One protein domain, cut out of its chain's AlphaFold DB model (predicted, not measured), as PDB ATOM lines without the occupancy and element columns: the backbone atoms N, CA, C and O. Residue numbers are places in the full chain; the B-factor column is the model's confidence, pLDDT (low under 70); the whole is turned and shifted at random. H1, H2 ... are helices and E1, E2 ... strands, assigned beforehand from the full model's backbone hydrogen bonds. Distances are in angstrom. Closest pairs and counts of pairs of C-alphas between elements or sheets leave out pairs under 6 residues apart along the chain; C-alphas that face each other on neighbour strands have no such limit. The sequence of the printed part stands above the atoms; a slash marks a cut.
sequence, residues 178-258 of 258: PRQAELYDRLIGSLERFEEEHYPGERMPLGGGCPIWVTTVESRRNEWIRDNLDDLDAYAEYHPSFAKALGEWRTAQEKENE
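Overview. This is residues 178 to 258 of the 258 residues of an uncharacterized protein of Bifidobacterium adolescentis (UniProt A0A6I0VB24). A small two-stranded hairpin, E1 and E2, covers one side of an open wedge of helices, with E2 next to H1 and H2. The two long helices H1 and H4 form the arms of the wedge; H3 bridges them toward their first residues, and the short helix H2 lies in the widening gap between them. The printed part has 81 residues with four named helices and two named strands, in the order H1, E1, E2, H2, H3, H4, and its class is mostly helix. The sheet, in the order E1 - E2, is antiparallel. The whole is compact, with a radius of gyration of the C-alphas of 12.3 A and spans of 39 by 28 by 20 A.

Along the chain. Strand E1 is residues 203 to 205 and strand E2 is residues 213 to 215, each 7.0 A from first to last C-alpha. H1, residues 178 to 198, is the longest helix at 30.2 A; it begins at C-alpha 178 (47.995, 28.777, 26.873) and ends at C-alpha 198 (30.089, 6.500, 36.629). H2 is residues 218 to 227, 14.2 A long. H3 is residues 229 to 238, 14.8 A long. H4, residues 240 to 256, is 24.8 A long and ends at C-alpha 256 (17.207, 23.681, 45.932).

Arrangement. E1 and E2 form a hairpin, antiparallel at 136 degrees between their directions; N 204 and O 214 are 2.8 A apart and N 214 and O 204 are 2.9 A apart, both within hydrogen-bond range. The closest C-alphas of E2 and H2 are those of Thr 215 and Arg 221, at 5.7 A. The closest C-alphas of E2 and H1 are those of Leu 191 and Val 214, at 7.6 A. H1 and H2 are close but not clearly touching, with C-alphas 194 and 224 closest at 7.2 A, and run opposite ways at a steep tilt of 46 degrees. H1 touches H3 with residues 180 to 187 alone; the closest C-alphas are those of Leu 183 and Tyr 235, 6.5 A apart, and the two run opposite ways at a steep tilt of 38 degrees. H3 and H4 touch only at the corner, with C-alphas 236 and 243 closest at 4.5 A; they run opposite ways at a shallow tilt of 34 degrees, only just short of steep. H2 and H3 are about perpendicular at 83 degrees. H2 and H4 are near each other, and H1 and H4 are apart. Each O i to N i+4 pair is within hydrogen-bond range in H1, H2 and H4; in H3, 5 of 6 are.

Size, cuts and confidence. The C-alphas farthest apart are those of Pro 178 and Glu 258, at 39.6 A; Glu 258 is the chain's last residue. The printed part has no cut and no long link: E1 to E2 is a short link, and the others are tight. The mean pLDDT of the printed part is 83.2, with values under 70 at residues 199 to 200, 207 to 211 and 257 to 258.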
ATOM      1  N   PRO A 178      47.538  30.079  26.376       79.44
ATOM      2  CA  PRO A 178      47.995  28.777  26.873       79.44
ATOM      3  C   PRO A 178      47.356  28.378  28.208       79.44
ATOM      4  O   PRO A 178      47.013  27.217  28.391       79.44
ATOM      5  N   ARG A 179      47.123  29.343  29.111       83.69
ATOM      6  CA  ARG A 179      46.454  29.096  30.398       83.69
ATOM      7  C   ARG A 179      45.041  28.543  30.200       83.69
ATOM      8  O   ARG A 179      44.614  27.667  30.942       83.69
ATOM      9  N   GLN A 180      44.327  29.054  29.201       84.88
ATOM     10  CA  GLN A 180      42.979  28.603  28.878       84.88
ATOM     11  C   GLN A 180      42.993  27.177  28.311       84.88
ATOM     12  O   GLN A 180      42.158  26.370  28.713       84.88
ATOM     13  N   ALA A 181      43.957  26.858  27.443       83.38
ATOM     14  CA  ALA A 181      44.126  25.506  26.913       83.38
ATOM     15  C   ALA A 181      44.458  24.497  28.030       83.38
ATOM     16  O   ALA A 181      43.844  23.442  28.106       83.38
ATOM     17  N   GLU A 182      45.348  24.855  28.961       86.00
ATOM     18  CA  GLU A 182      45.684  24.013  30.121       86.00
ATOM     19  C   GLU A 182      44.499  23.799  31.076       86.00
ATOM     20  O   GLU A 182      44.347  22.716  31.640       86.00
ATOM     21  N   LEU A 183      43.671  24.825  31.295       87.75
ATOM     22  CA  LEU A 183      42.441  24.706  32.088       87.75
ATOM     23  C   LEU A 183      41.436  23.774  31.410       87.75
ATOM     24  O   LEU A 183      40.842  22.925  32.068       87.75
ATOM     25  N   TYR A 184      41.269  23.908  30.094       87.12
ATOM     26  CA  TYR A 184      40.389  23.034  29.331       87.12
ATOM     27  C   TYR A 184      40.856  21.574  29.366       87.12
ATOM     28  O   TYR A 184      40.052  20.701  29.676       87.12
ATOM     29  N   ASP A 185      42.146  21.315  29.134       87.81
ATOM     30  CA  ASP A 185      42.718  19.963  29.184       87.81
ATOM     31  C   ASP A 185      42.519  19.324  30.572       87.81
ATOM     32  O   ASP A 185      42.174  18.146  30.674       87.81
ATOM     33  N   ARG A 186      42.656  20.105  31.655       89.19
ATOM     34  CA  ARG A 186      42.372  19.638  33.024       89.19
ATOM     35  C   ARG A 186      40.902  19.295  33.239       89.19
ATOM     36  O   ARG A 186      40.613  18.235  33.794       89.19
ATOM     37  N   LEU A 187      39.987  20.151  32.788       90.56
ATOM     38  CA  LEU A 187      38.546  19.920  32.909       90.56
ATOM     39  C   LEU A 187      38.102  18.691  32.111       90.56
ATOM     40  O   LEU A 187      37.379  17.855  32.643       90.56
ATOM     41  N   ILE A 188      38.566  18.537  30.868       89.44
ATOM     42  CA  ILE A 188      38.246  17.361  30.051       89.44
ATOM     43  C   ILE A 188      38.850  16.095  30.658       89.44
ATOM     44  O   ILE A 188      38.129  15.119  30.830       89.44
ATOM     45  N   GLY A 189      40.113  16.117  31.091       89.06
ATOM     46  CA  GLY A 189      40.720  14.959  31.754       89.06
ATOM     47  C   GLY A 189      40.085  14.615  33.111       89.06
ATOM     48  O   GLY A 189      40.134  13.471  33.559       89.06
ATOM     49  N   SER A 190      39.493  15.589  33.806       91.31
ATOM     50  CA  SER A 190      38.668  15.348  34.999       91.31
ATOM     51  C   SER A 190      37.336  14.693  34.632       91.31
ATOM     52  O   SER A 190      36.938  13.706  35.245       91.31
ATOM     53  N   LEU A 191      36.674  15.206  33.594       89.31
ATOM     54  CA  LEU A 191      35.408  14.683  33.097       89.31
ATOM     55  C   LEU A 191      35.530  13.247  32.577       89.31
ATOM     56  O   LEU A 191      34.702  12.413  32.922       89.31
ATOM     57  N   GLU A 192      36.574  12.945  31.805       88.50
ATOM     58  CA  GLU A 192      36.839  11.595  31.294       88.50
ATOM     59  C   GLU A 192      36.996  10.587  32.439       88.50
ATOM     60  O   GLU A 192      36.334   9.551  32.438       88.50
ATOM     61  N   ARG A 193      37.784  10.927  33.470       88.69
ATOM     62  CA  ARG A 193      37.944  10.083  34.667       88.69
ATOM     63  C   ARG A 193      36.631   9.894  35.424       88.69
ATOM     64  O   ARG A 193      36.295   8.779  35.808       88.69
ATOM     65  N   PHE A 194      35.865  10.967  35.601       88.12
ATOM     66  CA  PHE A 194      34.567  10.898  36.268       88.12
ATOM     67  C   PHE A 194      33.584   9.981  35.522       88.12
ATOM     68  O   PHE A 194      32.835   9.219  36.137       88.12
ATOM     69  N   GLU A 195      33.589  10.020  34.189       85.88
ATOM     70  CA  GLU A 195      32.727   9.182  33.356       85.88
ATOM     71  C   GLU A 195      33.151   7.710  33.317       85.88
ATOM     72  O   GLU A 195      32.277   6.842  33.242       85.88
ATOM     73  N   GLU A 196      34.451   7.414  33.404       86.00
ATOM     74  CA  GLU A 196      34.955   6.044  33.569       86.00
ATOM     75  C   GLU A 196      34.422   5.399  34.857       86.00
ATOM     76  O   GLU A 196      34.047   4.226  34.856       86.00
ATOM     77  N   GLU A 197      34.318   6.176  35.936       85.31
ATOM     78  CA  GLU A 197      33.813   5.709  37.232       85.31
ATOM     79  C   GLU A 197      32.281   5.562  37.267       85.31
ATOM     80  O   GLU A 197      31.754   4.688  37.958       85.31
ATOM     81  N   HIS A 198      31.548   6.382  36.502       78.44
ATOM     82  CA  HIS A 198      30.089   6.500  36.629       78.44
ATOM     83  C   HIS A 198      29.281   5.977  35.426       78.44
ATOM     84  O   HIS A 198      28.050   5.971  35.494       78.44
ATOM     85  N   TYR A 199      29.927   5.461  34.374       64.50
ATOM     86  CA  TYR A 199      29.350   5.077  33.073       64.50
ATOM     87  C   TYR A 199      28.799   6.281  32.278       64.50
ATOM     88  O   TYR A 199      27.914   6.997  32.770       64.50
ATOM     89  N   PRO A 200      29.256   6.504  31.029       65.88
ATOM     90  CA  PRO A 200      28.817   7.640  30.228       65.88
ATOM     91  C   PRO A 200      27.350   7.467  29.814       65.88
ATOM     92  O   PRO A 200      26.977   6.520  29.120       65.88
ATOM     93  N   GLY A 201      26.500   8.385  30.275       70.06
ATOM     94  CA  GLY A 201      25.120   8.530  29.813       70.06
ATOM     95  C   GLY A 201      25.023   9.404  28.561       70.06
ATOM     96  O   GLY A 201      26.022   9.718  27.913       70.06
ATOM     97  N   GLU A 202      23.808   9.839  28.231       83.69
ATOM     98  CA  GLU A 202      23.604  10.889  27.230       83.69
ATOM     99  C   GLU A 202      24.294  12.188  27.685       83.69
ATOM    100  O   GLU A 202      24.316  12.496  28.879       83.69
ATOM    101  N   ARG A 203      24.888  12.940  26.749       82.12
ATOM    102  CA  ARG A 203      25.652  14.160  27.051       82.12
ATOM    103  C   ARG A 203      24.984  15.410  26.494       82.12
ATOM    104  O   ARG A 203      24.434  15.400  25.395       82.12
ATOM    105  N   MET A 204      25.121  16.516  27.218       81.81
ATOM    106  CA  MET A 204      24.645  17.841  26.829       81.81
ATOM    107  C   MET A 204      25.733  18.891  27.113       81.81
ATOM    108  O   MET A 204      26.465  18.754  28.096       81.81
ATOM    109  N   PRO A 205      25.884  19.945  26.286       78.56
ATOM    110  CA  PRO A 205      26.837  21.008  26.584       78.56
ATOM    111  C   PRO A 205      26.447  21.720  27.881       78.56
ATOM    112  O   PRO A 205      25.259  21.955  28.120       78.56
ATOM    113  N   LEU A 206      27.438  22.149  28.667       73.75
ATOM    114  CA  LEU A 206      27.257  22.907  29.916       73.75
ATOM    115  C   LEU A 206      26.769  24.364  29.688       73.75
ATOM    116  O   LEU A 206      27.200  25.301  30.353       73.75
ATOM    117  N   GLY A 207      25.876  24.570  28.717       62.97
ATOM    118  CA  GLY A 207      25.288  25.851  28.332       62.97
ATOM    119  C   GLY A 207      25.904  26.498  27.085       62.97
ATOM    120  O   GLY A 207      27.068  26.297  26.746       62.97
ATOM    121  N   GLY A 208      25.089  27.292  26.377       56.09
ATOM    122  CA  GLY A 208      25.515  28.379  25.479       56.09
ATOM    123  C   GLY A 208      26.510  28.070  24.349       56.09
ATOM    124  O   GLY A 208      27.200  28.989  23.904       56.09
ATOM    125  N   GLY A 209      26.621  26.820  23.888       59.50
ATOM    126  CA  GLY A 209      27.628  26.419  22.898       59.50
ATOM    127  C   GLY A 209      29.027  26.187  23.484       59.50
ATOM    128  O   GLY A 209      30.009  26.248  22.747       59.50
ATOM    129  N   CYS A 210      29.122  25.941  24.794       66.94
ATOM    130  CA  CYS A 210      30.340  25.476  25.443       66.94
ATOM    131  C   CYS A 210      30.747  24.088  24.907       66.94
ATOM    132  O   CYS A 210      29.885  23.221  24.759       66.94
ATOM    133  N   PRO A 211      32.042  23.854  24.638       69.44
ATOM    134  CA  PRO A 211      32.550  22.556  24.198       69.44
ATOM    135  C   PRO A 211      32.717  21.531  25.333       69.44
ATOM    136  O   PRO A 211      33.148  20.418  25.060       69.44
ATOM    137  N   ILE A 212      32.378  21.870  26.582       79.69
ATOM    138  CA  ILE A 212      32.367  20.919  27.702       79.69
ATOM    139  C   ILE A 212      31.002  20.220  27.723       79.69
ATOM    140  O   ILE A 212      29.979  20.848  28.011       79.69
ATOM    141  N   TRP A 213      30.993  18.930  27.384       83.38
ATOM    142  CA  TRP A 213      29.794  18.093  27.285       83.38
ATOM    143  C   TRP A 213      29.679  17.181  28.494       83.38
ATOM    144  O   TRP A 213      30.426  16.221  28.596       83.38
ATOM    145  N   VAL A 214      28.720  17.442  29.369       84.88
ATOM    146  CA  VAL A 214      28.517  16.674  30.601       84.88
ATOM    147  C   VAL A 214      27.318  15.743  30.490       84.88
ATOM    148  O   VAL A 214      26.449  15.932  29.640       84.88
ATOM    149  N   THR A 215      27.247  14.755  31.377       83.75
ATOM    150  CA  THR A 215      26.092  13.855  31.494       83.75
ATOM    151  C   THR A 215      24.770  14.609  31.713       83.75
ATOM    152  O   THR A 215      24.720  15.626  32.408       83.75
ATOM    153  N   THR A 216      23.680  14.096  31.136       84.56
ATOM    154  CA  THR A 216      22.309  14.588  31.365       84.56
ATOM    155  C   THR A 216      21.756  14.179  32.730       84.56
ATOM    156  O   THR A 216      20.772  14.760  33.186       84.56
ATOM    157  N   VAL A 217      22.387  13.212  33.406       86.75
ATOM    158  CA  VAL A 217      21.999  12.775  34.753       86.75
ATOM    159  C   VAL A 217      22.348  13.869  35.761       86.75
ATOM    160  O   VAL A 217      23.508  14.044  36.125       86.75
ATOM    161  N   GLU A 218      21.329  14.591  36.222       84.88
ATOM    162  CA  GLU A 218      21.460  15.807  37.031       84.88
ATOM    163  C   GLU A 218      22.305  15.645  38.299       84.88
ATOM    164  O   GLU A 218      23.175  16.476  38.552       84.88
ATOM    165  N   SER A 219      22.121  14.564  39.060       85.06
ATOM    166  CA  SER A 219      22.890  14.323  40.288       85.06
ATOM    167  C   SER A 219      24.395  14.238  40.021       85.06
ATOM    168  O   SER A 219      25.174  14.942  40.657       85.06
ATOM    169  N   ARG A 220      24.784  13.441  39.020       86.00
ATOM    170  CA  ARG A 220      26.178  13.237  38.599       86.00
ATOM    171  C   ARG A 220      26.762  14.471  37.927       86.00
ATOM    172  O   ARG A 220      27.920  14.811  38.132       86.00
ATOM    173  N   ARG A 221      25.949  15.166  37.132       86.50
ATOM    174  CA  ARG A 221      26.315  16.445  36.528       86.50
ATOM    175  C   ARG A 221      26.677  17.457  37.613       86.50
ATOM    176  O   ARG A 221      27.725  18.084  37.537       86.50
ATOM    177  N   ASN A 222      25.814  17.612  38.615       88.94
ATOM    178  CA  ASN A 222      26.008  18.581  39.688       88.94
ATOM    179  C   ASN A 222      27.164  18.179  40.619       88.94
ATOM    180  O   ASN A 222      27.856  19.059  41.120       88.94
ATOM    181  N   GLU A 223      27.386  16.879  40.827       90.19
ATOM    182  CA  GLU A 223      28.560  16.340  41.524       90.19
ATOM    183  C   GLU A 223      29.857  16.739  40.818       90.19
ATOM    184  O   GLU A 223      30.663  17.463  41.396       90.19
ATOM    185  N   TRP A 224      29.989  16.417  39.529       91.62
ATOM    186  CA  TRP A 224      31.176  16.790  38.762       91.62
ATOM    187  C   TRP A 224      31.398  18.310  38.702       91.62
ATOM    188  O   TRP A 224      32.532  18.773  38.831       91.62
ATOM    189  N   ILE A 225      30.330  19.107  38.538       90.12
ATOM    190  CA  ILE A 225      30.430  20.577  38.555       90.12
ATOM    191  C   ILE A 225      30.950  21.075  39.910       90.12
ATOM    192  O   ILE A 225      31.791  21.971  39.935       90.12
ATOM    193  N   ARG A 226      30.474  20.513  41.030       90.44
ATOM    194  CA  ARG A 226      30.940  20.886  42.374       90.44
ATOM    195  C   ARG A 226      32.412  20.545  42.580       90.44
ATOM    196  O   ARG A 226      33.146  21.385  43.090       90.44
ATOM    197  N   ASP A 227      32.847  19.378  42.123       91.75
ATOM    198  CA  ASP A 227      34.234  18.930  42.286       91.75
ATOM    199  C   ASP A 227      35.231  19.737  41.440       91.75
ATOM    200  O   ASP A 227      36.420  19.783  41.750       91.75
ATOM    201  N   ASN A 228      34.754  20.400  40.382       92.81
ATOM    202  CA  ASN A 228      35.584  21.160  39.443       92.81
ATOM    203  C   ASN A 228      35.280  22.665  39.455       92.81
ATOM    204  O   ASN A 228      35.660  23.377  38.525       92.81
ATOM    205  N   LEU A 229      34.593  23.166  40.486       91.38
ATOM    206  CA  LEU A 229      34.031  24.519  40.511       91.38
ATOM    207  C   LEU A 229      35.091  25.615  40.306       91.38
ATOM    208  O   LEU A 229      34.861  26.540  39.531       91.38
ATOM    209  N   ASP A 230      36.264  25.465  40.929       90.88
ATOM    210  CA  ASP A 230      37.377  26.418  40.823       90.88
ATOM    211  C   ASP A 230      37.941  26.498  39.394       90.88
ATOM    212  O   ASP A 230      38.170  27.584  38.854       90.88
ATOM    213  N   ASP A 231      38.138  25.345  38.748       90.38
ATOM    214  CA  ASP A 231      38.629  25.287  37.369       90.38
ATOM    215  C   ASP A 231      37.540  25.748  36.376       90.38
ATOM    216  O   ASP A 231      37.855  26.398  35.374       90.38
ATOM    217  N   LEU A 232      36.257  25.488  36.666       90.31
ATOM    218  CA  LEU A 232      35.122  25.995  35.885       90.31
ATOM    219  C   LEU A 232      34.985  27.521  36.008       90.31
ATOM    220  O   LEU A 232      34.716  28.175  35.002       90.31
ATOM    221  N   ASP A 233      35.225  28.107  37.182       90.19
ATOM    222  CA  ASP A 233      35.270  29.564  37.367       90.19
ATOM    223  C   ASP A 233      36.419  30.196  36.585       90.19
ATOM    224  O   ASP A 233      36.214  31.149  35.829       90.19
ATOM    225  N   ALA A 234      37.620  29.625  36.697       89.00
ATOM    226  CA  ALA A 234      38.775  30.089  35.939       89.00
ATOM    227  C   ALA A 234      38.541  29.978  34.421       89.00
ATOM    228  O   ALA A 234      38.966  30.840  33.651       89.00
ATOM    229  N   TYR A 235      37.835  28.939  33.969       86.56
ATOM    230  CA  TYR A 235      37.429  28.796  32.572       86.56
ATOM    231  C   TYR A 235      36.343  29.813  32.172       86.56
ATOM    232  O   TYR A 235      36.377  30.359  31.064       86.56
ATOM    233  N   ALA A 236      35.405  30.125  33.068       87.50
ATOM    234  CA  ALA A 236      34.348  31.108  32.852       87.50
ATOM    235  C   ALA A 236      34.874  32.531  32.637       87.50
ATOM    236  O   ALA A 236      34.276  33.282  31.860       87.50
ATOM    237  N   GLU A 237      36.016  32.890  33.230       87.06
ATOM    238  CA  GLU A 237      36.667  34.185  32.992       87.06
ATOM    239  C   GLU A 237      36.923  34.444  31.501       87.06
ATOM    240  O   GLU A 237      36.750  35.574  31.034       87.06
ATOM    241  N   TYR A 238      37.265  33.396  30.742       80.50
ATOM    242  CA  TYR A 238      37.555  33.471  29.309       80.50
ATOM    243  C   TYR A 238      36.296  33.461  28.430       80.50
ATOM    244  O   TYR A 238      36.326  34.007  27.324       80.50
ATOM    245  N   HIS A 239      35.191  32.869  28.896       82.38
ATOM    246  CA  HIS A 239      34.017  32.544  28.072       82.38
ATOM    247  C   HIS A 239      32.720  33.137  28.653       82.38
ATOM    248  O   HIS A 239      32.046  32.488  29.452       82.38
ATOM    249  N   PRO A 240      32.287  34.338  28.217       78.69
ATOM    250  CA  PRO A 240      31.129  35.026  28.803       78.69
ATOM    251  C   PRO A 240      29.807  34.247  28.741       78.69
ATOM    252  O   PRO A 240      28.995  34.328  29.661       78.69
ATOM    253  N   SER A 241      29.569  33.494  27.661       77.31
ATOM    254  CA  SER A 241      28.364  32.662  27.528       77.31
ATOM    255  C   SER A 241      28.359  31.495  28.514       77.31
ATOM    256  O   SER A 241      27.304  31.136  29.028       77.31
ATOM    257  N   PHE A 242      29.535  30.936  28.800       83.75
ATOM    258  CA  PHE A 242      29.710  29.888  29.794       83.75
ATOM    259  C   PHE A 242      29.579  30.436  31.216       83.75
ATOM    260  O   PHE A 242      28.864  29.853  32.021       83.75
ATOM    261  N   ALA A 243      30.171  31.602  31.501       85.62
ATOM    262  CA  ALA A 243      30.021  32.277  32.791       85.62
ATOM    263  C   ALA A 243      28.548  32.510  33.156       85.62
ATOM    264  O   ALA A 243      28.142  32.293  34.296       85.62
ATOM    265  N   LYS A 244      27.729  32.895  32.169       85.12
ATOM    266  CA  LYS A 244      26.282  33.029  32.351       85.12
ATOM    267  C   LYS A 244      25.624  31.695  32.725       85.12
ATOM    268  O   LYS A 244      24.870  31.656  33.689       85.12
ATOM    269  N   ALA A 245      25.924  30.619  31.995       84.81
ATOM    270  CA  ALA A 245      25.356  29.296  32.262       84.81
ATOM    271  C   ALA A 245      25.767  28.745  33.640       84.81
ATOM    272  O   ALA A 245      24.936  28.193  34.357       84.81
ATOM    273  N   LEU A 246      27.025  28.951  34.043       88.31
ATOM    274  CA  LEU A 246      27.516  28.555  35.363       88.31
ATOM    275  C   LEU A 246      26.822  29.348  36.487       88.31
ATOM    276  O   LEU A 246      26.457  28.778  37.512       88.31
ATOM    277  N   GLY A 247      26.574  30.647  36.279       87.81
ATOM    278  CA  GLY A 247      25.808  31.479  37.213       87.81
ATOM    279  C   GLY A 247      24.333  31.072  37.339       87.81
ATOM    280  O   GLY A 247      23.793  31.043  38.446       87.81
ATOM    281  N   GLU A 248      23.685  30.707  36.228       87.88
ATOM    282  CA  GLU A 248      22.319  30.156  36.229       87.88
ATOM    283  C   GLU A 248      22.252  28.833  37.004       87.88
ATOM    284  O   GLU A 248      21.350  28.649  37.822       87.88
ATOM    285  N   TRP A 249      23.241  27.952  36.817       88.81
ATOM    286  CA  TRP A 249      23.352  26.707  37.576       88.81
ATOM    287  C   TRP A 249      23.506  26.960  39.086       88.81
ATOM    288  O   TRP A 249      22.786  26.349  39.873       88.81
ATOM    289  N   ARG A 250      24.361  27.908  39.503       88.44
ATOM    290  CA  ARG A 250      24.514  28.287  40.926       88.44
ATOM    291  C   ARG A 250      23.202  28.752  41.542       88.44
ATOM    292  O   ARG A 250      22.815  28.277  42.602       88.44
ATOM    293  N   THR A 251      22.492  29.625  40.832       88.06
ATOM    294  CA  THR A 251      21.206  30.166  41.288       88.06
ATOM    295  C   THR A 251      20.152  29.063  41.440       88.06
ATOM    296  O   THR A 251      19.293  29.140  42.315       88.06
ATOM    297  N   ALA A 252      20.188  28.033  40.587       86.19
ATOM    298  CA  ALA A 252      19.309  26.872  40.715       86.19
ATOM    299  C   ALA A 252      19.668  26.010  41.938       86.19
ATOM    300  O   ALA A 252      18.771  25.600  42.666       86.19
ATOM    301  N   GLN A 253      20.960  25.789  42.202       84.75
ATOM    302  CA  GLN A 253      21.414  25.028  43.373       84.75
ATOM    303  C   GLN A 253      21.134  25.744  44.701       84.75
ATOM    304  O   GLN A 253      20.809  25.087  45.682       84.75
ATOM    305  N   GLU A 254      21.236  27.073  44.758       82.94
ATOM    306  CA  GLU A 254      20.880  27.841  45.961       82.94
ATOM    307  C   GLU A 254      19.395  27.672  46.311       82.94
ATOM    308  O   GLU A 254      19.072  27.399  47.460       82.94
ATOM    309  N   LYS A 255      18.504  27.708  45.311       80.00
ATOM    310  CA  LYS A 255      17.056  27.502  45.498       80.00
ATOM    311  C   LYS A 255      16.658  26.081  45.890       80.00
ATOM    312  O   LYS A 255      15.598  25.901  46.470       80.00
ATOM    313  N   GLU A 256      17.447  25.074  45.522       73.44
ATOM    314  CA  GLU A 256      17.207  23.681  45.932       73.44
ATOM    315  C   GLU A 256      17.636  23.410  47.382       73.44
ATOM    316  O   GLU A 256      17.199  22.421  47.967       73.44
ATOM    317  N   ASN A 257      18.488  24.271  47.950       66.00
ATOM    318  CA  ASN A 257      19.007  24.152  49.313       66.00
ATOM    319  C   ASN A 257      18.294  25.076  50.329       66.00
ATOM    320  O   ASN A 257      18.628  25.012  51.516       66.00
ATOM    321  N   GLU A 258      17.357  25.922  49.880       56.56
ATOM    322  CA  GLU A 258      16.433  26.733  50.704       56.56
ATOM    323  C   GLU A 258      15.154  25.961  51.063       56.56
ATOM    324  O   GLU A 258      14.713  26.079  52.232       56.56
TER     325      GLU A 258